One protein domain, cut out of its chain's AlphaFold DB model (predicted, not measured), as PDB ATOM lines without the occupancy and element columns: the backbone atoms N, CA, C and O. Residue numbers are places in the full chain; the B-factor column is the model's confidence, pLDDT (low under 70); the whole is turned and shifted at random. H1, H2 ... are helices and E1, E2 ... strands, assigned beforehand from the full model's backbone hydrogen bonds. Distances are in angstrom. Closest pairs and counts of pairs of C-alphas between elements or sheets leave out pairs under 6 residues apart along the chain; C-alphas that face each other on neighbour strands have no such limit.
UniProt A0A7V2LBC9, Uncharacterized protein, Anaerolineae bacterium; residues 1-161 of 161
ATOM      1  N   MET A   1     220.207 251.500 223.460       55.91
ATOM      2  CA  MET A   1     219.009 250.756 223.002       55.91
ATOM      3  C   MET A   1     219.312 249.279 222.829       55.91
ATOM      4  O   MET A   1     218.473 248.473 223.211       55.91
ATOM      5  N   ASP A   2     220.496 248.932 222.324       59.56
ATOM      6  CA  ASP A   2     220.909 247.539 222.099       59.56
ATOM      7  C   ASP A   2     220.827 246.689 223.375       59.56
ATOM      8  O   ASP A   2     220.202 245.642 223.361       59.56
ATOM      9  N   LEU A   3     221.236 247.234 224.524       60.78
ATOM     10  CA  LEU A   3     221.156 246.566 225.836       60.78
ATOM     11  C   LEU A   3     219.738 246.190 226.310       60.78
ATOM     12  O   LEU A   3     219.564 245.201 227.020       60.78
ATOM     13  N   VAL A   4     218.713 246.977 225.960       60.69
ATOM     14  CA  VAL A   4     217.319 246.645 226.318       60.69
ATOM     15  C   VAL A   4     216.795 245.565 225.374       60.69
ATOM     16  O   VAL A   4     216.080 244.676 225.816       60.69
ATOM     17  N   ARG A   5     217.191 245.596 224.094       61.78
ATOM     18  CA  ARG A   5     216.863 244.542 223.122       61.78
ATOM     19  C   ARG A   5     217.560 243.219 223.449       61.78
ATOM     20  O   ARG A   5     216.919 242.179 223.362       61.78
ATOM     21  N   GLU A   6     218.816 243.264 223.885       61.50
ATOM     22  CA  GLU A   6     219.595 242.098 224.324       61.50
ATOM     23  C   GLU A   6     219.000 241.433 225.573       61.50
ATOM     24  O   GLU A   6     219.005 240.211 225.673       61.50
ATOM     25  N   ASN A   7     218.394 242.210 226.480       61.66
ATOM     26  CA  ASN A   7     217.651 241.686 227.636       61.66
ATOM     27  C   ASN A   7     216.176 241.351 227.323       61.66
ATOM     28  O   ASN A   7     215.323 241.374 228.209       61.66
ATOM     29  N   GLY A   8     215.833 241.070 226.063       62.12
ATOM     30  CA  GLY A   8     214.473 240.660 225.687       62.12
ATOM     31  C   GLY A   8     213.424 241.775 225.783       62.12
ATOM     32  O   GLY A   8     212.232 241.506 225.895       62.12
ATOM     33  N   GLY A   9     213.854 243.036 225.744       70.31
ATOM     34  CA  GLY A   9     212.995 244.219 225.746       70.31
ATOM     35  C   GLY A   9     212.689 244.809 227.123       70.31
ATOM     36  O   GLY A   9     211.930 245.780 227.194       70.31
ATOM     37  N   LEU A  10     213.281 244.264 228.192       80.31
ATOM     38  CA  LEU A  10     213.065 244.708 229.567       80.31
ATOM     39  C   LEU A  10     214.383 244.773 230.349       80.31
ATOM     40  O   LEU A  10     215.153 243.820 230.368       80.31
ATOM     41  N   LEU A  11     214.640 245.896 231.019       86.94
ATOM     42  CA  LEU A  11     215.818 246.082 231.870       86.94
ATOM     43  C   LEU A  11     215.383 246.568 233.252       86.94
ATOM     44  O   LEU A  11     214.782 247.633 233.356       86.94
ATOM     45  N   SER A  12     215.723 245.814 234.296       90.00
ATOM     46  CA  SER A  12     215.430 246.162 235.692       90.00
ATOM     47  C   SER A  12     216.704 246.577 236.422       90.00
ATOM     48  O   SER A  12     217.729 245.912 236.298       90.00
ATOM     49  N   ILE A  13     216.661 247.669 237.178       92.00
ATOM     50  CA  ILE A  13     217.809 248.226 237.901       92.00
ATOM     51  C   ILE A  13     217.373 248.532 239.330       92.00
ATOM     52  O   ILE A  13     216.467 249.336 239.552       92.00
ATOM     53  N   ASP A  14     218.036 247.909 240.299       94.38
ATOM     54  CA  ASP A  14     217.822 248.216 241.709       94.38
ATOM     55  C   ASP A  14     218.418 249.582 242.041       94.38
ATOM     56  O   ASP A  14     219.615 249.827 241.879       94.38
ATOM     57  N   LEU A  15     217.572 250.477 242.537       94.44
ATOM     58  CA  LEU A  15     217.943 251.806 242.988       94.44
ATOM     59  C   LEU A  15     217.885 251.889 244.509       94.44
ATOM     60  O   LEU A  15     216.990 251.350 245.167       94.44
ATOM     61  N   SER A  16     218.809 252.656 245.072       95.62
ATOM     62  CA  SER A  16     218.850 252.994 246.489       95.62
ATOM     63  C   SER A  16     218.979 254.500 246.680       95.62
ATOM     64  O   SER A  16     219.650 255.189 245.915       95.62
ATOM     65  N   THR A  17     218.309 255.028 247.699       94.56
ATOM     66  CA  THR A  17     218.372 256.455 248.025       94.56
ATOM     67  C   THR A  17     219.695 256.780 248.688       94.56
ATOM     68  O   THR A  17     219.978 256.292 249.783       94.56
ATOM     69  N   THR A  18     220.479 257.631 248.034       94.00
ATOM     70  CA  THR A  18     221.791 258.076 248.513       94.00
ATOM     71  C   THR A  18     221.723 259.429 249.205       94.00
ATOM     72  O   THR A  18     222.501 259.682 250.120       94.00
ATOM     73  N   ASP A  19     220.751 260.271 248.840       94.38
ATOM     74  CA  ASP A  19     220.496 261.547 249.506       94.38
ATOM     75  C   ASP A  19     219.007 261.714 249.823       94.38
ATOM     76  O   ASP A  19     218.128 261.444 248.998       94.38
ATOM     77  N   VAL A  20     218.716 262.192 251.032       92.81
ATOM     78  CA  VAL A  20     217.357 262.412 251.531       92.81
ATOM     79  C   VAL A  20     217.149 263.905 251.711       92.81
ATOM     80  O   VAL A  20     217.747 264.539 252.579       92.81
ATOM     81  N   GLY A  21     216.240 264.464 250.919       88.94
ATOM     82  CA  GLY A  21     215.813 265.842 251.090       88.94
ATOM     83  C   GLY A  21     214.984 265.945 252.358       88.94
ATOM     84  O   GLY A  21     214.078 265.142 252.572       88.94
ATOM     85  N   MET A  22     215.303 266.911 253.216       86.81
ATOM     86  CA  MET A  22     214.533 267.182 254.424       86.81
ATOM     87  C   MET A  22     214.191 268.660 254.502       86.81
ATOM     88  O   MET A  22     215.053 269.518 254.344       86.81
ATOM     89  N   GLN A  23     212.939 268.957 254.833       81.12
ATOM     90  CA  GLN A  23     212.513 270.316 255.134       81.12
ATOM     91  C   GLN A  23     211.796 270.338 256.476       81.12
ATOM     92  O   GLN A  23     210.867 269.566 256.714       81.12
ATOM     93  N   LYS A  24     212.215 271.247 257.355       72.75
ATOM     94  CA  LYS A  24     211.499 271.554 258.592       72.75
ATOM     95  C   LYS A  24     210.758 272.869 258.390       72.75
ATOM     96  O   LYS A  24     211.385 273.874 258.076       72.75
ATOM     97  N   LYS A  25     209.438 272.868 258.569       66.81
ATOM     98  CA  LYS A  25     208.652 274.103 258.659       66.81
ATOM     99  C   LYS A  25     208.175 274.279 260.088       66.81
ATOM    100  O   LYS A  25     207.659 273.339 260.688       66.81
ATOM    101  N   TRP A  26     208.376 275.479 260.611       60.44
ATOM    102  CA  TRP A  26     207.897 275.890 261.919       60.44
ATOM    103  C   TRP A  26     206.749 276.882 261.727       60.44
ATOM    104  O   TRP A  26     206.867 277.801 260.919       60.44
ATOM    105  N   SER A  27     205.643 276.685 262.439       56.31
ATOM    106  CA  SER A  27     204.562 277.667 262.544       56.31
ATOM    107  C   SER A  27     204.129 277.815 263.999       56.31
ATOM    108  O   SER A  27     203.954 276.822 264.707       56.31
ATOM    109  N   PHE A  28     203.958 279.061 264.434       52.16
ATOM    110  CA  PHE A  28     203.450 279.415 265.757       52.16
ATOM    111  C   PHE A  28     202.005 278.897 265.961       52.16
ATOM    112  O   PHE A  28     201.246 278.908 264.990       52.16
ATOM    113  N   PRO A  29     201.590 278.452 267.168       48.81
ATOM    114  CA  PRO A  29     202.354 278.311 268.404       48.81
ATOM    115  C   PRO A  29     202.830 276.855 268.566       48.81
ATOM    116  O   PRO A  29     202.165 276.062 269.210       48.81
ATOM    117  N   TYR A  30     203.991 276.501 268.001       51.34
ATOM    118  CA  TYR A  30     204.686 275.204 268.168       51.34
ATOM    119  C   TYR A  30     204.393 274.071 267.163       51.34
ATOM    120  O   TYR A  30     204.915 272.975 267.348       51.34
ATOM    121  N   PHE A  31     203.713 274.298 266.033       55.31
ATOM    122  CA  PHE A  31     203.531 273.252 265.014       55.31
ATOM    123  C   PHE A  31     204.754 273.090 264.098       55.31
ATOM    124  O   PHE A  31     204.948 273.839 263.139       55.31
ATOM    125  N   GLY A  32     205.604 272.107 264.403       56.53
ATOM    126  CA  GLY A  32     206.744 271.720 263.571       56.53
ATOM    127  C   GLY A  32     206.410 270.559 262.632       56.53
ATOM    128  O   GLY A  32     206.237 269.433 263.090       56.53
ATOM    129  N   TYR A  33     206.400 270.795 261.318       61.88
ATOM    130  CA  TYR A  33     206.331 269.723 260.317       61.88
ATOM    131  C   TYR A  33     207.736 269.377 259.833       61.88
ATOM    132  O   TYR A  33     208.523 270.273 259.512       61.88
ATOM    133  N   ARG A  34     208.050 268.081 259.740       72.06
ATOM    134  CA  ARG A  34     209.216 267.603 258.993       72.06
ATOM    135  C   ARG A  34     208.759 266.801 257.796       72.06
ATOM    136  O   ARG A  34     208.052 265.813 257.927       72.06
ATOM    137  N   TYR A  35     209.217 267.248 256.647       82.69
ATOM    138  CA  TYR A  35     209.040 266.607 255.366       82.69
ATOM    139  C   TYR A  35     210.336 265.890 255.016       82.69
ATOM    140  O   TYR A  35     211.415 266.436 255.260       82.69
ATOM    141  N   ALA A  36     210.226 264.690 254.456       88.19
ATOM    142  CA  ALA A  36     211.337 264.047 253.776       88.19
ATOM    143  C   ALA A  36     210.881 263.542 252.412       88.19
ATOM    144  O   ALA A  36     209.695 263.302 252.198       88.19
ATOM    145  N   TRP A  37     211.832 263.422 251.499       92.06
ATOM    146  CA  TRP A  37     211.657 262.794 250.199       92.06
ATOM    147  C   TRP A  37     213.004 262.232 249.741       92.06
ATOM    148  O   TRP A  37     214.062 262.647 250.221       92.06
ATOM    149  N   ALA A  38     212.981 261.277 248.815       93.62
ATOM    150  CA  ALA A  38     214.205 260.782 248.198       93.62
ATOM    151  C   ALA A  38     214.740 261.888 247.286       93.62
ATOM    152  O   ALA A  38     214.084 262.236 246.311       93.62
ATOM    153  N   LYS A  39     215.863 262.518 247.635       94.81
ATOM    154  CA  LYS A  39     216.426 263.619 246.840       94.81
ATOM    155  C   LYS A  39     217.282 263.090 245.699       94.81
ATOM    156  O   LYS A  39     217.199 263.637 244.604       94.81
ATOM    157  N   ARG A  40     218.051 262.032 245.953       95.25
ATOM    158  CA  ARG A  40     218.861 261.345 244.949       95.25
ATOM    159  C   ARG A  40     218.744 259.837 245.119       95.25
ATOM    160  O   ARG A  40     218.852 259.345 246.244       95.25
ATOM    161  N   MET A  41     218.527 259.121 244.022       95.25
ATOM    162  CA  MET A  41     218.517 257.660 243.979       95.25
ATOM    163  C   MET A  41     219.518 257.173 242.945       95.25
ATOM    164  O   MET A  41     219.547 257.679 241.828       95.25
ATOM    165  N   GLN A  42     220.325 256.186 243.319       94.50
ATOM    166  CA  GLN A  42     221.367 255.640 242.463       94.50
ATOM    167  C   GLN A  42     221.332 254.122 242.457       94.50
ATOM    168  O   GLN A  42     220.994 253.486 243.460       94.50
ATOM    169  N   GLY A  43     221.716 253.553 241.325       92.19
ATOM    170  CA  GLY A  43     221.856 252.118 241.150       92.19
ATOM    171  C   GLY A  43     222.761 251.799 239.979       92.19
ATOM    172  O   GLY A  43     223.021 252.647 239.124       92.19
ATOM    173  N   VAL A  44     223.266 250.573 239.966       89.25
ATOM    174  CA  VAL A  44     224.120 250.068 238.896       89.25
ATOM    175  C   VAL A  44     223.654 248.666 238.551       89.25
ATOM    176  O   VAL A  44     223.500 247.837 239.443       89.25
ATOM    177  N   ASN A  45     223.456 248.395 237.264       85.19
ATOM    178  CA  ASN A  45     223.238 247.041 236.769       85.19
ATOM    179  C   ASN A  45     224.088 246.813 235.514       85.19
ATOM    180  O   ASN A  45     224.045 247.628 234.596       85.19
ATOM    181  N   ASN A  46     224.877 245.735 235.488       79.88
ATOM    182  CA  ASN A  46     225.731 245.344 234.357       79.88
ATOM    183  C   ASN A  46     226.563 246.503 233.760       79.88
ATOM    184  O   ASN A  46     226.652 246.663 232.547       79.88
ATOM    185  N   GLY A  47     227.149 247.346 234.622       77.94
ATOM    186  CA  GLY A  47     227.974 248.495 234.217       77.94
ATOM    187  C   GLY A  47     227.199 249.762 233.828       77.94
ATOM    188  O   GLY A  47     227.811 250.799 233.590       77.94
ATOM    189  N   ILE A  48     225.864 249.721 233.817       81.94
ATOM    190  CA  ILE A  48     225.007 250.882 233.560       81.94
ATOM    191  C   ILE A  48     224.693 251.552 234.894       81.94
ATOM    192  O   ILE A  48     223.933 251.015 235.702       81.94
ATOM    193  N   ALA A  49     225.276 252.727 235.120       87.62
ATOM    194  CA  ALA A  49     224.940 253.561 236.263       87.62
ATOM    195  C   ALA A  49     223.698 254.404 235.965       87.62
ATOM    196  O   ALA A  49     223.574 255.007 234.897       87.62
ATOM    197  N   VAL A  50     222.797 254.456 236.938       90.75
ATOM    198  CA  VAL A  50     221.618 255.314 236.932       90.75
ATOM    199  C   VAL A  50     221.721 256.269 238.100       90.75
ATOM    200  O   VAL A  50     221.979 255.858 239.232       90.75
ATOM    201  N   ASP A  51     221.474 257.540 237.816       93.12
ATOM    202  CA  ASP A  51     221.387 258.588 238.816       93.12
ATOM    203  C   ASP A  51     220.115 259.394 238.587       93.12
ATOM    204  O   ASP A  51     219.938 260.004 237.532       93.12
ATOM    205  N   LEU A  52     219.217 259.344 239.567       93.62
ATOM    206  CA  LEU A  52     217.952 260.058 239.570       93.62
ATOM    207  C   LEU A  52     217.992 261.147 240.632       93.62
ATOM    208  O   LEU A  52     218.326 260.887 241.790       93.62
ATOM    209  N   LEU A  53     217.568 262.345 240.260       96.31
ATOM    210  CA  LEU A  53     217.453 263.496 241.136       96.31
ATOM    211  C   LEU A  53     216.009 263.990 241.155       96.31
ATOM    212  O   LEU A  53     215.382 264.182 240.118       96.31
ATOM    213  N   THR A  54     215.471 264.221 242.349       94.88
ATOM    214  CA  THR A  54     214.134 264.805 242.495       94.88
ATOM    215  C   THR A  54     214.170 266.282 242.132       94.88
ATOM    216  O   THR A  54     214.821 267.070 242.820       94.88
ATOM    217  N   THR A  55     213.427 266.655 241.091       94.50
ATOM    218  CA  THR A  55     213.302 268.036 240.607       94.50
ATOM    219  C   THR A  55     212.067 268.744 241.158       94.50
ATOM    220  O   THR A  55     212.099 269.953 241.369       94.50
ATOM    221  N   ASP A  56     211.001 268.001 241.472       95.25
ATOM    222  CA  ASP A  56     209.773 268.543 242.066       95.25
ATOM    223  C   ASP A  56     209.343 267.725 243.288       95.25
ATOM    224  O   ASP A  56     209.319 266.489 243.268       95.25
ATOM    225  N   VAL A  57     208.955 268.423 244.353       93.69
ATOM    226  CA  VAL A  57     208.540 267.836 245.628       93.69
ATOM    227  C   VAL A  57     207.066 268.135 245.845       93.69
ATOM    228  O   VAL A  57     206.656 269.282 246.024       93.69
ATOM    229  N   GLY A  58     206.254 267.084 245.881       90.69
ATOM    230  CA  GLY A  58     204.854 267.200 246.253       90.69
ATOM    231  C   GLY A  58     204.741 267.425 247.754       90.69
ATOM    232  O   GLY A  58     205.395 266.730 248.531       90.69
ATOM    233  N   THR A  59     203.910 268.379 248.171       87.94
ATOM    234  CA  THR A  59     203.584 268.582 249.587       87.94
ATOM    235  C   THR A  59     202.080 268.700 249.768       87.94
ATOM    236  O   THR A  59     201.390 269.303 248.951       87.94
ATOM    237  N   GLU A  60     201.563 268.129 250.850       85.25
ATOM    238  CA  GLU A  60     200.166 268.289 251.250       85.25
ATOM    239  C   GLU A  60     200.099 268.528 252.754       85.25
ATOM    240  O   GLU A  60     200.858 267.947 253.537       85.25
ATOM    241  N   LYS A  61     199.172 269.390 253.167       77.75
ATOM    242  CA  LYS A  61     198.837 269.605 254.570       77.75
ATOM    243  C   LYS A  61     197.370 269.282 254.773       77.75
ATOM    244  O   LYS A  61     196.524 269.774 254.033       77.75
ATOM    245  N   ARG A  62     197.067 268.498 255.801       74.94
ATOM    246  CA  ARG A  62     195.697 268.281 256.265       74.94
ATOM    247  C   ARG A  62     195.570 268.779 257.686       74.94
ATOM    248  O   ARG A  62     196.250 268.267 258.568       74.94
ATOM    249  N   MET A  63     194.692 269.750 257.897       68.25
ATOM    250  CA  MET A  63     194.282 270.187 259.228       68.25
ATOM    251  C   MET A  63     192.897 269.627 259.547       68.25
ATOM    252  O   MET A  63     192.008 269.615 258.700       68.25
ATOM    253  N   ARG A  64     192.720 269.158 260.778       62.41
ATOM    254  CA  ARG A  64     191.441 268.840 261.402       62.41
ATOM    255  C   ARG A  64     191.359 269.593 262.727       62.41
ATOM    256  O   ARG A  64     192.307 269.609 263.510       62.41
ATOM    257  N   PHE A  65     190.221 270.233 262.951       53.88
ATOM    258  CA  PHE A  65     189.901 270.915 264.201       53.88
ATOM    259  C   PHE A  65     189.813 269.891 265.360       53.88
ATOM    260  O   PHE A  65     189.378 268.765 265.106       53.88
ATOM    261  N   PRO A  66     190.215 270.215 266.608       48.94
ATOM    262  CA  PRO A  66     190.708 271.512 267.072       48.94
ATOM    263  C   PRO A  66     192.225 271.727 266.926       48.94
ATOM    264  O   PRO A  66     192.620 272.871 266.765       48.94
ATOM    265  N   TYR A  67     193.075 270.687 266.886       54.84
ATOM    266  CA  TYR A  67     194.547 270.839 266.774       54.84
ATOM    267  C   TYR A  67     195.252 269.640 266.099       54.84
ATOM    268  O   TYR A  67     196.283 269.156 266.563       54.84
ATOM    269  N   LEU A  68     194.694 269.102 265.008       60.59
ATOM    270  CA  LEU A  68     195.214 267.907 264.331       60.59
ATOM    271  C   LEU A  68     195.768 268.267 262.950       60.59
ATOM    272  O   LEU A  68     195.023 268.364 261.982       60.59
ATOM    273  N   GLY A  69     197.080 268.460 262.830       65.62
ATOM    274  CA  GLY A  69     197.725 268.750 261.548       65.62
ATOM    275  C   GLY A  69     198.636 267.618 261.080       65.62
ATOM    276  O   GLY A  69     199.581 267.282 261.782       65.62
ATOM    277  N   TYR A  70     198.426 267.097 259.872       74.00
ATOM    278  CA  TYR A  70     199.348 266.185 259.192       74.00
ATOM    279  C   TYR A  70     200.039 266.905 258.034       74.00
ATOM    280  O   TYR A  70     199.387 267.567 257.224       74.00
ATOM    281  N   GLY A  71     201.357 266.758 257.943       77.12
ATOM    282  CA  GLY A  71     202.134 267.152 256.775       77.12
ATOM    283  C   GLY A  71     202.599 265.917 256.014       77.12
ATOM    284  O   GLY A  71     203.068 264.966 256.631       77.12
ATOM    285  N   TYR A  72     202.496 265.952 254.690       85.75
ATOM    286  CA  TYR A  72     202.991 264.928 253.777       85.75
ATOM    287  C   TYR A  72     203.949 265.560 252.768       85.75
ATOM    288  O   TYR A  72     203.693 266.669 252.294       85.75
ATOM    289  N   ALA A  73     205.020 264.849 252.423       89.69
ATOM    290  CA  ALA A  73     205.869 265.180 251.286       89.69
ATOM    291  C   ALA A  73     206.326 263.918 250.558       89.69
ATOM    292  O   ALA A  73     206.436 262.860 251.172       89.69
ATOM    293  N   TRP A  74     206.555 264.034 249.254       92.56
ATOM    294  CA  TRP A  74     207.020 262.945 248.399       92.56
ATOM    295  C   TRP A  74     207.743 263.508 247.166       92.56
ATOM    296  O   TRP A  74     207.560 264.673 246.810       92.56
ATOM    297  N   GLY A  75     208.559 262.686 246.499       93.25
ATOM    298  CA  GLY A  75     209.157 263.062 245.215       93.25
ATOM    299  C   GLY A  75     208.077 263.041 244.138       93.25
ATOM    300  O   GLY A  75     207.519 261.984 243.857       93.25
ATOM    301  N   LYS A  76     207.722 264.196 243.580       95.12
ATOM    302  CA  LYS A  76     206.660 264.308 242.572       95.12
ATOM    303  C   LYS A  76     207.209 264.142 241.159       95.12
ATOM    304  O   LYS A  76     206.539 263.519 240.337       95.12
ATOM    305  N   ARG A  77     208.411 264.658 240.899       95.56
ATOM    306  CA  ARG A  77     209.150 264.442 239.650       95.56
ATOM    307  C   ARG A  77     210.599 264.093 239.942       95.56
ATOM    308  O   ARG A  77     211.199 264.687 240.838       95.56
ATOM    309  N   MET A  78     211.129 263.141 239.190       95.44
ATOM    310  CA  MET A  78     212.537 262.763 239.203       95.44
ATOM    311  C   MET A  78     213.076 262.789 237.783       95.44
ATOM    312  O   MET A  78     212.403 262.355 236.853       95.44
ATOM    313  N   GLU A  79     214.297 263.274 237.636       95.50
ATOM    314  CA  GLU A  79     214.993 263.348 236.360       95.50
ATOM    315  C   GLU A  79     216.362 262.703 236.500       95.50
ATOM    316  O   GLU A  79     216.966 262.715 237.574       95.50
ATOM    317  N   GLY A  80     216.855 262.116 235.423       92.50
ATOM    318  CA  GLY A  80     218.138 261.442 235.426       92.50
ATOM    319  C   GLY A  80     218.627 261.132 234.030       92.50
ATOM    320  O   GLY A  80     218.051 261.564 233.029       92.50
ATOM    321  N   ASN A  81     219.708 260.366 233.962       88.38
ATOM    322  CA  ASN A  81     220.271 259.921 232.699       88.38
ATOM    323  C   ASN A  81     220.638 258.437 232.780       88.38
ATOM    324  O   ASN A  81     221.195 257.988 233.782       88.38
ATOM    325  N   ILE A  82     220.316 257.687 231.726       85.19
ATOM    326  CA  ILE A  82     220.696 256.284 231.558       85.19
ATOM    327  C   ILE A  82     221.337 256.115 230.186       85.19
ATOM    328  O   ILE A  82     220.681 256.263 229.153       85.19
ATOM    329  N   GLY A  83     222.634 255.794 230.169       78.56
ATOM    330  CA  GLY A  83     223.369 255.540 228.927       78.56
ATOM    331  C   GLY A  83     223.286 256.691 227.915       78.56
ATOM    332  O   GLY A  83     223.173 256.438 226.720       78.56
ATOM    333  N   GLY A  84     223.264 257.942 228.390       80.25
ATOM    334  CA  GLY A  84     223.180 259.149 227.561       80.25
ATOM    335  C   GLY A  84     221.757 259.633 227.250       80.25
ATOM    336  O   GLY A  84     221.612 260.736 226.729       80.25
ATOM    337  N   ASN A  85     220.712 258.870 227.592       85.31
ATOM    338  CA  ASN A  85     219.320 259.273 227.390       85.31
ATOM    339  C   ASN A  85     218.742 259.928 228.644       85.31
ATOM    340  O   ASN A  85     218.809 259.365 229.740       85.31
ATOM    341  N   MET A  86     218.124 261.097 228.461       88.69
ATOM    342  CA  MET A  86     217.382 261.764 229.524       88.69
ATOM    343  C   MET A  86     216.169 260.924 229.910       88.69
ATOM    344  O   MET A  86     215.409 260.463 229.053       88.69
ATOM    345  N   LEU A  87     216.005 260.747 231.212       91.75
ATOM    346  CA  LEU A  87     214.914 260.021 231.825       91.75
ATOM    347  C   LEU A  87     214.117 260.993 232.681       91.75
ATOM    348  O   LEU A  87     214.681 261.663 233.545       91.75
ATOM    349  N   ASN A  88     212.809 261.024 232.453       93.69
ATOM    350  CA  ASN A  88     211.870 261.858 233.191       93.69
ATOM    351  C   ASN A  88     210.799 260.967 233.803       93.69
ATOM    352  O   ASN A  88     210.103 260.252 233.090       93.69
ATOM    353  N   LEU A  89     210.653 261.028 235.122       94.62
ATOM    354  CA  LEU A  89     209.692 260.254 235.894       94.62
ATOM    355  C   LEU A  89     208.743 261.181 236.642       94.62
ATOM    356  O   LEU A  89     209.149 262.170 237.256       94.62
ATOM    357  N   MET A  90     207.466 260.817 236.648       96.50
ATOM    358  CA  MET A  90     206.426 261.484 237.414       96.50
ATOM    359  C   MET A  90     205.744 260.491 238.346       96.50
ATOM    360  O   MET A  90     205.474 259.351 237.978       96.50
ATOM    361  N   ALA A  91     205.459 260.931 239.570       95.19
ATOM    362  CA  ALA A  91     204.724 260.136 240.542       95.19
ATOM    363  C   ALA A  91     203.313 259.820 240.031       95.19
ATOM    364  O   ALA A  91     202.494 260.725 239.872       95.19
ATOM    365  N   THR A  92     203.023 258.536 239.834       95.69
ATOM    366  CA  THR A  92     201.686 258.038 239.482       95.69
ATOM    367  C   THR A  92     200.916 257.607 240.719       95.69
ATOM    368  O   THR A  92     199.703 257.797 240.793       95.69
ATOM    369  N   LYS A  93     201.620 257.084 241.729       96.25
ATOM    370  CA  LYS A  93     201.016 256.610 242.972       96.25
ATOM    371  C   LYS A  93     201.798 257.073 244.185       96.25
ATOM    372  O   LYS A  93     203.009 256.887 244.296       96.25
ATOM    373  N   VAL A  94     201.075 257.663 245.130       94.56
ATOM    374  CA  VAL A  94     201.633 258.215 246.365       94.56
ATOM    375  C   VAL A  94     200.903 257.598 247.538       94.56
ATOM    376  O   VAL A  94     199.683 257.735 247.655       94.56
ATOM    377  N   ARG A  95     201.653 256.981 248.447       93.38
ATOM    378  CA  ARG A  95     201.091 256.469 249.691       93.38
ATOM    379  C   ARG A  95     201.220 257.492 250.792       93.38
ATOM    380  O   ARG A  95     202.234 258.176 250.919       93.38
ATOM    381  N   LYS A  96     200.161 257.586 251.590       90.62
ATOM    382  CA  LYS A  96     200.056 258.486 252.733       90.62
ATOM    383  C   LYS A  96     199.613 257.670 253.932       90.62
ATOM    384  O   LYS A  96     198.579 257.014 253.893       90.62
ATOM    385  N   GLU A  97     200.384 257.730 255.004       87.69
ATOM    386  CA  GLU A  97     200.054 257.100 256.276       87.69
ATOM    387  C   GLU A  97     199.985 258.170 257.349       87.69
ATOM    388  O   GLU A  97     200.848 259.039 257.440       87.69
ATOM    389  N   SER A  98     198.954 258.108 258.181       81.00
ATOM    390  CA  SER A  98     198.778 259.048 259.285       81.00
ATOM    391  C   SER A  98     198.838 258.262 260.573       81.00
ATOM    392  O   SER A  98     198.116 257.279 260.727       81.00
ATOM    393  N   LYS A  99     199.699 258.677 261.494       74.56
ATOM    394  CA  LYS A  99     199.718 258.127 262.846       74.56
ATOM    395  C   LYS A  99     199.316 259.205 263.822       74.56
ATOM    396  O   LYS A  99     199.750 260.346 263.697       74.56
ATOM    397  N   TRP A 100     198.512 258.818 264.797       70.69
ATOM    398  CA  TRP A 100     198.037 259.693 265.851       70.69
ATOM    399  C   TRP A 100     198.390 259.095 267.208       70.69
ATOM    400  O   TRP A 100     198.271 257.887 267.404       70.69
ATOM    401  N   SER A 101     198.830 259.943 268.134       61.75
ATOM    402  CA  SER A 101     198.880 259.609 269.554       61.75
ATOM    403  C   SER A 101     198.326 260.769 270.372       61.75
ATOM    404  O   SER A 101     198.743 261.919 270.191       61.75
ATOM    405  N   PHE A 102     197.414 260.443 271.283       58.22
ATOM    406  CA  PHE A 102     196.951 261.338 272.337       58.22
ATOM    407  C   PHE A 102     198.149 261.838 273.179       58.22
ATOM    408  O   PHE A 102     199.067 261.047 273.408       58.22
ATOM    409  N   PRO A 103     198.187 263.103 273.649       50.75
ATOM    410  CA  PRO A 103     197.130 264.111 273.560       50.75
ATOM    411  C   PRO A 103     197.154 265.013 272.310       50.75
ATOM    412  O   PRO A 103     196.080 265.446 271.915       50.75
ATOM    413  N   TYR A 104     198.284 265.270 271.627       54.34
ATOM    414  CA  TYR A 104     198.312 266.290 270.548       54.34
ATOM    415  C   TYR A 104     199.352 266.102 269.424       54.34
ATOM    416  O   TYR A 104     199.916 267.084 268.954       54.34
ATOM    417  N   SER A 105     199.638 264.894 268.924       60.22
ATOM    418  CA  SER A 105     200.593 264.795 267.799       60.22
ATOM    419  C   SER A 105     200.252 263.741 266.760       60.22
ATOM    420  O   SER A 105     200.685 262.590 266.839       60.22
ATOM    421  N   GLY A 106     199.488 264.171 265.754       63.38
ATOM    422  CA  GLY A 106     199.392 263.471 264.484       63.38
ATOM    423  C   GLY A 106     200.632 263.736 263.625       63.38
ATOM    424  O   GLY A 106     201.010 264.888 263.446       63.38
ATOM    425  N   TYR A 107     201.261 262.697 263.076       72.81
ATOM    426  CA  TYR A 107     202.303 262.840 262.056       72.81
ATOM    427  C   TYR A 107     201.967 262.053 260.792       72.81
ATOM    428  O   TYR A 107     201.444 260.938 260.853       72.81
ATOM    429  N   GLY A 108     202.245 262.675 259.645       78.31
ATOM    430  CA  GLY A 108     202.006 262.122 258.319       78.31
ATOM    431  C   GLY A 108     203.298 261.592 257.707       78.31
ATOM    432  O   GLY A 108     204.309 262.281 257.680       78.31
ATOM    433  N   TYR A 109     203.263 260.368 257.205       86.94
ATOM    434  CA  TYR A 109     204.277 259.819 256.318       86.94
ATOM    435  C   TYR A 109     203.734 259.846 254.902       86.94
ATOM    436  O   TYR A 109     202.590 259.454 254.678       86.94
ATOM    437  N   ALA A 110     204.550 260.268 253.947       90.50
ATOM    438  CA  ALA A 110     204.258 260.035 252.547       90.50
ATOM    439  C   ALA A 110     205.517 259.637 251.798       90.50
ATOM    440  O   ALA A 110     206.627 259.975 252.198       90.50
ATOM    441  N   TRP A 111     205.318 258.861 250.746       93.69
ATOM    442  CA  TRP A 111     206.352 258.487 249.800       93.69
ATOM    443  C   TRP A 111     205.696 258.131 248.472       93.69
ATOM    444  O   TRP A 111     204.501 257.829 248.398       93.69
ATOM    445  N   THR A 112     206.494 258.171 247.418       95.19
ATOM    446  CA  THR A 112     206.063 257.754 246.088       95.19
ATOM    447  C   THR A 112     206.164 256.237 246.007       95.19
ATOM    448  O   THR A 112     207.248 255.696 246.211       95.19
ATOM    449  N   GLU A 113     205.047 255.545 245.790       95.88
ATOM    450  CA  GLU A 113     205.040 254.088 245.596       95.88
ATOM    451  C   GLU A 113     205.421 253.734 244.165       95.88
ATOM    452  O   GLU A 113     206.209 252.818 243.958       95.88
ATOM    453  N   GLU A 114     204.891 254.483 243.198       96.12
ATOM    454  CA  GLU A 114     205.108 254.232 241.778       96.12
ATOM    455  C   GLU A 114     205.362 255.558 241.052       96.12
ATOM    456  O   GLU A 114     204.703 256.575 241.313       96.12
ATOM    457  N   MET A 115     206.332 255.544 240.142       96.56
ATOM    458  CA  MET A 115     206.523 256.580 239.134       96.56
ATOM    459  C   MET A 115     206.511 255.957 237.749       96.56
ATOM    460  O   MET A 115     206.941 254.817 237.574       96.56
ATOM    461  N   SER A 116     206.085 256.729 236.759       95.44
ATOM    462  CA  SER A 116     206.240 256.372 235.356       95.44
ATOM    463  C   SER A 116     206.701 257.563 234.534       95.44
ATOM    464  O   SER A 116     206.584 258.719 234.947       95.44
ATOM    465  N   GLY A 117     207.235 257.267 233.363       93.50
ATOM    466  CA  GLY A 117     207.604 258.263 232.379       93.50
ATOM    467  C   GLY A 117     208.417 257.637 231.264       93.50
ATOM    468  O   GLY A 117     208.220 256.469 230.928       93.50
ATOM    469  N   GLU A 118     209.320 258.415 230.691       91.50
ATOM    470  CA  GLU A 118     209.964 258.083 229.423       91.50
ATOM    471  C   GLU A 118     211.483 258.244 229.528       91.50
ATOM    472  O   GLU A 118     211.990 259.071 230.293       91.50
ATOM    473  N   CYS A 119     212.212 257.435 228.758       87.50
ATOM    474  CA  CYS A 119     213.660 257.522 228.590       87.50
ATOM    475  C   CYS A 119     213.985 257.605 227.096       87.50
ATOM    476  O   CYS A 119     213.970 256.610 226.366       87.50
ATOM    477  N   GLY A 120     214.240 258.824 226.621       84.44
ATOM    478  CA  GLY A 120     214.281 259.113 225.187       84.44
ATOM    479  C   GLY A 120     212.950 258.811 224.479       84.44
ATOM    480  O   GLY A 120     211.906 258.687 225.105       84.44
ATOM    481  N   ALA A 121     212.987 258.678 223.151       79.69
ATOM    482  CA  ALA A 121     211.774 258.631 222.324       79.69
ATOM    483  C   ALA A 121     211.088 257.252 222.207       79.69
ATOM    484  O   ALA A 121     210.079 257.148 221.518       79.69
ATOM    485  N   LYS A 122     211.663 256.173 222.763       81.69
ATOM    486  CA  LYS A 122     211.192 254.789 222.505       81.69
ATOM    487  C   LYS A 122     211.156 253.874 223.731       81.69
ATOM    488  O   LYS A 122     210.954 252.669 223.577       81.69
ATOM    489  N   LEU A 123     211.420 254.388 224.931       87.88
ATOM    490  CA  LEU A 123     211.428 253.578 226.150       87.88
ATOM    491  C   LEU A 123     210.454 254.154 227.166       87.88
ATOM    492  O   LEU A 123     210.575 255.308 227.572       87.88
ATOM    493  N   ASN A 124     209.547 253.300 227.623       90.81
ATOM    494  CA  ASN A 124     208.770 253.535 228.825       90.81
ATOM    495  C   ASN A 124     209.606 253.160 230.040       90.81
ATOM    496  O   ASN A 124     210.315 252.152 230.043       90.81
ATOM    497  N   VAL A 125     209.483 253.955 231.090       93.00
ATOM    498  CA  VAL A 125     210.155 253.718 232.357       93.00
ATOM    499  C   VAL A 125     209.129 253.697 233.471       93.00
ATOM    500  O   VAL A 125     208.256 254.561 233.545       93.00
ATOM    501  N   SER A 126     209.263 252.732 234.370       94.88
ATOM    502  CA  SER A 126     208.549 252.709 235.637       94.88
ATOM    503  C   SER A 126     209.521 252.531 236.795       94.88
ATOM    504  O   SER A 126     210.530 251.847 236.681       94.88
ATOM    505  N   LEU A 127     209.228 253.167 237.922       95.50
ATOM    506  CA  LEU A 127     209.955 252.996 239.174       95.50
ATOM    507  C   LEU A 127     208.966 252.539 240.234       95.50
ATOM    508  O   LEU A 127     207.986 253.236 240.490       95.50
ATOM    509  N   ILE A 128     209.241 251.403 240.868       96.75
ATOM    510  CA  ILE A 128     208.422 250.864 241.956       96.75
ATOM    511  C   ILE A 128     209.243 250.869 243.240       96.75
ATOM    512  O   ILE A 128     210.300 250.247 243.314       96.75
ATOM    513  N   THR A 129     208.752 251.551 244.269       95.00
ATOM    514  CA  THR A 129     209.388 251.583 245.589       95.00
ATOM    515  C   THR A 129     209.196 250.249 246.303       95.00
ATOM    516  O   THR A 129     208.069 249.809 246.524       95.00
ATOM    517  N   THR A 130     210.299 249.629 246.718       95.00
ATOM    518  CA  THR A 130     210.317 248.323 247.396       95.00
ATOM    519  C   THR A 130     210.628 248.424 248.887       95.00
ATOM    520  O   THR A 130     210.180 247.584 249.662       95.00
ATOM    521  N   ASP A 131     211.354 249.462 249.314       96.00
ATOM    522  CA  ASP A 131     211.638 249.739 250.727       96.00
ATOM    523  C   ASP A 131     211.381 251.215 251.042       96.00
ATOM    524  O   ASP A 131     211.692 252.108 250.247       96.00
ATOM    525  N   VAL A 132     210.852 251.482 252.235       94.44
ATOM    526  CA  VAL A 132     210.452 252.819 252.683       94.44
ATOM    527  C   VAL A 132     211.264 253.201 253.909       94.44
ATOM    528  O   VAL A 132     211.148 252.611 254.984       94.44
ATOM    529  N   GLY A 133     212.057 254.256 253.766       90.75
ATOM    530  CA  GLY A 133     212.743 254.882 254.881       90.75
ATOM    531  C   GLY A 133     211.741 255.664 255.714       90.75
ATOM    532  O   GLY A 133     210.935 256.423 255.179       90.75
ATOM    533  N   ARG A 134     211.778 255.485 257.035       88.75
ATOM    534  CA  ARG A 134     210.955 256.250 257.972       88.75
ATOM    535  C   ARG A 134     211.848 256.828 259.052       88.75
ATOM    536  O   ARG A 134     212.691 256.137 259.618       88.75
ATOM    537  N   LYS A 135     211.621 258.094 259.380       83.25
ATOM    538  CA  LYS A 135     212.234 258.746 260.531       83.25
ATOM    539  C   LYS A 135     211.150 259.416 261.347       83.25
ATOM    540  O   LYS A 135     210.366 260.212 260.831       83.25
ATOM    541  N   LYS A 136     211.134 259.081 262.628       76.12
ATOM    542  CA  LYS A 136     210.371 259.800 263.634       76.12
ATOM    543  C   LYS A 136     211.325 260.726 264.369       76.12
ATOM    544  O   LYS A 136     212.486 260.386 264.582       76.12
ATOM    545  N   GLY A 137     210.842 261.884 264.772       68.19
ATOM    546  CA  GLY A 137     211.521 262.654 265.797       68.19
ATOM    547  C   GLY A 137     210.530 263.389 266.667       68.19
ATOM    548  O   GLY A 137     209.335 263.449 266.382       68.19
ATOM    549  N   TRP A 138     211.064 263.911 267.756       64.81
ATOM    550  CA  TRP A 138     210.307 264.558 268.809       64.81
ATOM    551  C   TRP A 138     210.923 265.928 269.080       64.81
ATOM    552  O   TRP A 138     212.114 266.139 268.837       64.81
ATOM    553  N   GLY A 139     210.099 266.873 269.518       58.38
ATOM    554  CA  GLY A 139     210.528 268.200 269.936       58.38
ATOM    555  C   GLY A 139     209.620 268.718 271.044       58.38
ATOM    556  O   GLY A 139     208.409 268.497 271.007       58.38
ATOM    557  N   PHE A 140     210.228 269.375 272.026       57.12
ATOM    558  CA  PHE A 140     209.542 270.097 273.095       57.12
ATOM    559  C   PHE A 140     208.890 271.386 272.535       57.12
ATOM    560  O   PHE A 140     209.471 271.969 271.613       57.12
ATOM    561  N   PRO A 141     207.732 271.871 273.044       49.16
ATOM    562  CA  PRO A 141     206.956 271.366 274.185       49.16
ATOM    563  C   PRO A 141     206.056 270.174 273.850       49.16
ATOM    564  O   PRO A 141     205.954 269.272 274.664       49.16
ATOM    565  N   TYR A 142     205.507 270.096 272.641       55.00
ATOM    566  CA  TYR A 142     204.877 268.900 272.082       55.00
ATOM    567  C   TYR A 142     204.938 269.012 270.562       55.00
ATOM    568  O   TYR A 142     204.650 270.089 270.053       55.00
ATOM    569  N   LEU A 143     205.318 267.926 269.869       60.66
ATOM    570  CA  LEU A 143     204.808 267.454 268.565       60.66
ATOM    571  C   LEU A 143     205.806 266.471 267.935       60.66
ATOM    572  O   LEU A 143     206.856 266.844 267.407       60.66
ATOM    573  N   GLY A 144     205.472 265.180 268.001       57.88
ATOM    574  CA  GLY A 144     206.153 264.164 267.208       57.88
ATOM    575  C   GLY A 144     205.925 264.423 265.719       57.88
ATOM    576  O   GLY A 144     204.787 264.597 265.293       57.88
ATOM    577  N   TYR A 145     206.995 264.432 264.931       68.81
ATOM    578  CA  TYR A 145     206.936 264.503 263.474       68.81
ATOM    579  C   TYR A 145     207.427 263.187 262.873       68.81
ATOM    580  O   TYR A 145     208.316 262.514 263.403       68.81
ATOM    581  N   GLY A 146     206.835 262.828 261.743       74.19
ATOM    582  CA  GLY A 146     207.168 261.656 260.956       74.19
ATOM    583  C   GLY A 146     207.511 262.110 259.554       74.19
ATOM    584  O   GLY A 146     206.858 262.993 259.014       74.19
ATOM    585  N   SER A 147     208.561 261.537 258.993       84.00
ATOM    586  CA  SER A 147     208.968 261.776 257.620       84.00
ATOM    587  C   SER A 147     209.309 260.439 256.979       84.00
ATOM    588  O   SER A 147     209.981 259.618 257.612       84.00
ATOM    589  N   ALA A 148     208.831 260.206 255.762       89.50
ATOM    590  CA  ALA A 148     209.121 258.997 255.005       89.50
ATOM    591  C   ALA A 148     209.695 259.356 253.638       89.50
ATOM    592  O   ALA A 148     209.529 260.474 253.165       89.50
ATOM    593  N   TRP A 149     210.419 258.420 253.044       92.94
ATOM    594  CA  TRP A 149     210.962 258.541 251.698       92.94
ATOM    595  C   TRP A 149     211.085 257.148 251.078       92.94
ATOM    596  O   TRP A 149     211.208 256.153 251.794       92.94
ATOM    597  N   ALA A 150     211.072 257.067 249.747       94.19
ATOM    598  CA  ALA A 150     211.457 255.841 249.052       94.19
ATOM    599  C   ALA A 150     212.930 255.562 249.366       94.19
ATOM    600  O   ALA A 150     213.761 256.435 249.149       94.19
ATOM    601  N   LYS A 151     213.263 254.411 249.948       94.50
ATOM    602  CA  LYS A 151     214.640 254.057 250.340       94.50
ATOM    603  C   LYS A 151     215.284 253.123 249.325       94.50
ATOM    604  O   LYS A 151     216.474 253.263 249.055       94.50
ATOM    605  N   LYS A 152     214.499 252.200 248.775       96.00
ATOM    606  CA  LYS A 152     214.876 251.351 247.646       96.00
ATOM    607  C   LYS A 152     213.722 251.274 246.661       96.00
ATOM    608  O   LYS A 152     212.564 251.401 247.063       96.00
ATOM    609  N   GLY A 153     214.038 251.037 245.401       94.94
ATOM    610  CA  GLY A 153     213.050 250.761 244.371       94.94
ATOM    611  C   GLY A 153     213.670 250.037 243.191       94.94
ATOM    612  O   GLY A 153     214.888 250.003 243.063       94.94
ATOM    613  N   VAL A 154     212.828 249.462 242.347       95.19
ATOM    614  CA  VAL A 154     213.238 248.824 241.096       95.19
ATOM    615  C   VAL A 154     212.809 249.727 239.957       95.19
ATOM    616  O   VAL A 154     211.624 250.041 239.826       95.19
ATOM    617  N   LEU A 155     213.778 250.166 239.163       93.44
ATOM    618  CA  LEU A 155     213.546 250.892 237.928       93.44
ATOM    619  C   LEU A 155     213.477 249.901 236.773       93.44
ATOM    620  O   LEU A 155     214.444 249.189 236.525       93.44
ATOM    621  N   THR A 156     212.378 249.898 236.039       92.44
ATOM    622  CA  THR A 156     212.168 249.038 234.881       92.44
ATOM    623  C   THR A 156     212.078 249.893 233.626       92.44
ATOM    624  O   THR A 156     211.245 250.792 233.540       92.44
ATOM    625  N   LEU A 157     212.914 249.598 232.635       89.81
ATOM    626  CA  LEU A 157     212.818 250.145 231.287       89.81
ATOM    627  C   LEU A 157     212.193 249.099 230.369       89.81
ATOM    628  O   LEU A 157     212.631 247.949 230.357       89.81
ATOM    629  N   LYS A 158     211.201 249.507 229.581       89.06
ATOM    630  CA  LYS A 158     210.515 248.667 228.599       89.06
ATOM    631  C   LYS A 158     210.487 249.372 227.245       89.06
ATOM    632  O   LYS A 158     210.222 250.573 227.182       89.06
ATOM    633  N   LEU A 159     210.734 248.634 226.166       85.88
ATOM    634  CA  LEU A 159     210.507 249.147 224.812       85.88
ATOM    635  C   LEU A 159     209.034 249.524 224.619       85.88
ATOM    636  O   LEU A 159     208.135 248.768 224.992       85.88
ATOM    637  N   MET A 160     208.809 250.711 224.061       78.88
ATOM    638  CA  MET A 160     207.524 251.058 223.464       78.88
ATOM    639  C   MET A 160     207.363 250.200 222.205       78.88
ATOM    640  O   MET A 160     208.308 250.104 221.416       78.88
ATOM    641  N   GLU A 161     206.219 249.527 222.082       61.31
ATOM    642  CA  GLU A 161     205.841 248.786 220.870       61.31
ATOM    643  C   GLU A 161     205.663 249.727 219.674       61.31
ATOM    644  O   GLU A 161     205.158 250.857 219.878       61.31
TER     645      GLU A 161
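This is residues 1 to 161 of the 161 residues of an uncharacterized protein of Anaerolineae bacterium (UniProt A0A7V2LBC9). The model is a narrow, rod-like barrel of eight long strands, closed as a ring at one end and parted into four hairpins, E1 and E2, E3 and E4, E5 and E6, E7 and E8, toward the other. It is pinched near its middle, where Trp 37, Trp 74, Trp 111 and Trp 149 come together, and a short helix sits outside the closed end. The 161 printed residues hold H1, then E1 to E8, mostly strand; the ring is antiparallel, a meander, each strand the antiparallel neighbour of the one before. It is only just compact, close to loose, with a radius of gyration of the C-alphas of 18.0 A, spanning 59 by 26 by 21 A.

H1, residues 2 to 6, is on the barrel, outside it, 8.0 A in height over the sheet, with every O i to N i+4 pair within hydrogen-bond range. E1, residues 10 to 27, bends by 56 degrees at residue 14. It forms a hairpin with E2, residues 31 to 45, N 16 and O 42 being 2.8 A apart. E8, residues 145 to 159, lies on the other side of E1, with N 13 and O 155 at 2.8 A. The closest C-alphas of E2 and E8, Trp 37 and Trp 149, are 4.6 A apart.

E1 starts at C-alpha 10 (213.065, 244.708, 229.567) and is 47.4 A long. E3, residues 48 to 64, is 47.2 A; E4, 68 to 82, 43.1 A; E5, 85 to 101, 46.9 A; E6, 105 to 119, 42.0 A; E7, 123 to 137, 40.7 A. E8 ends at C-alpha 159 (210.507, 249.147, 224.812).

The printed part has no cut and no long link. The C-alphas of Glu 6 and Pro 29, the farthest apart, are 59.6 A apart. Forty residues are under pLDDT 70, among them 1 to 8 and 137 to 145.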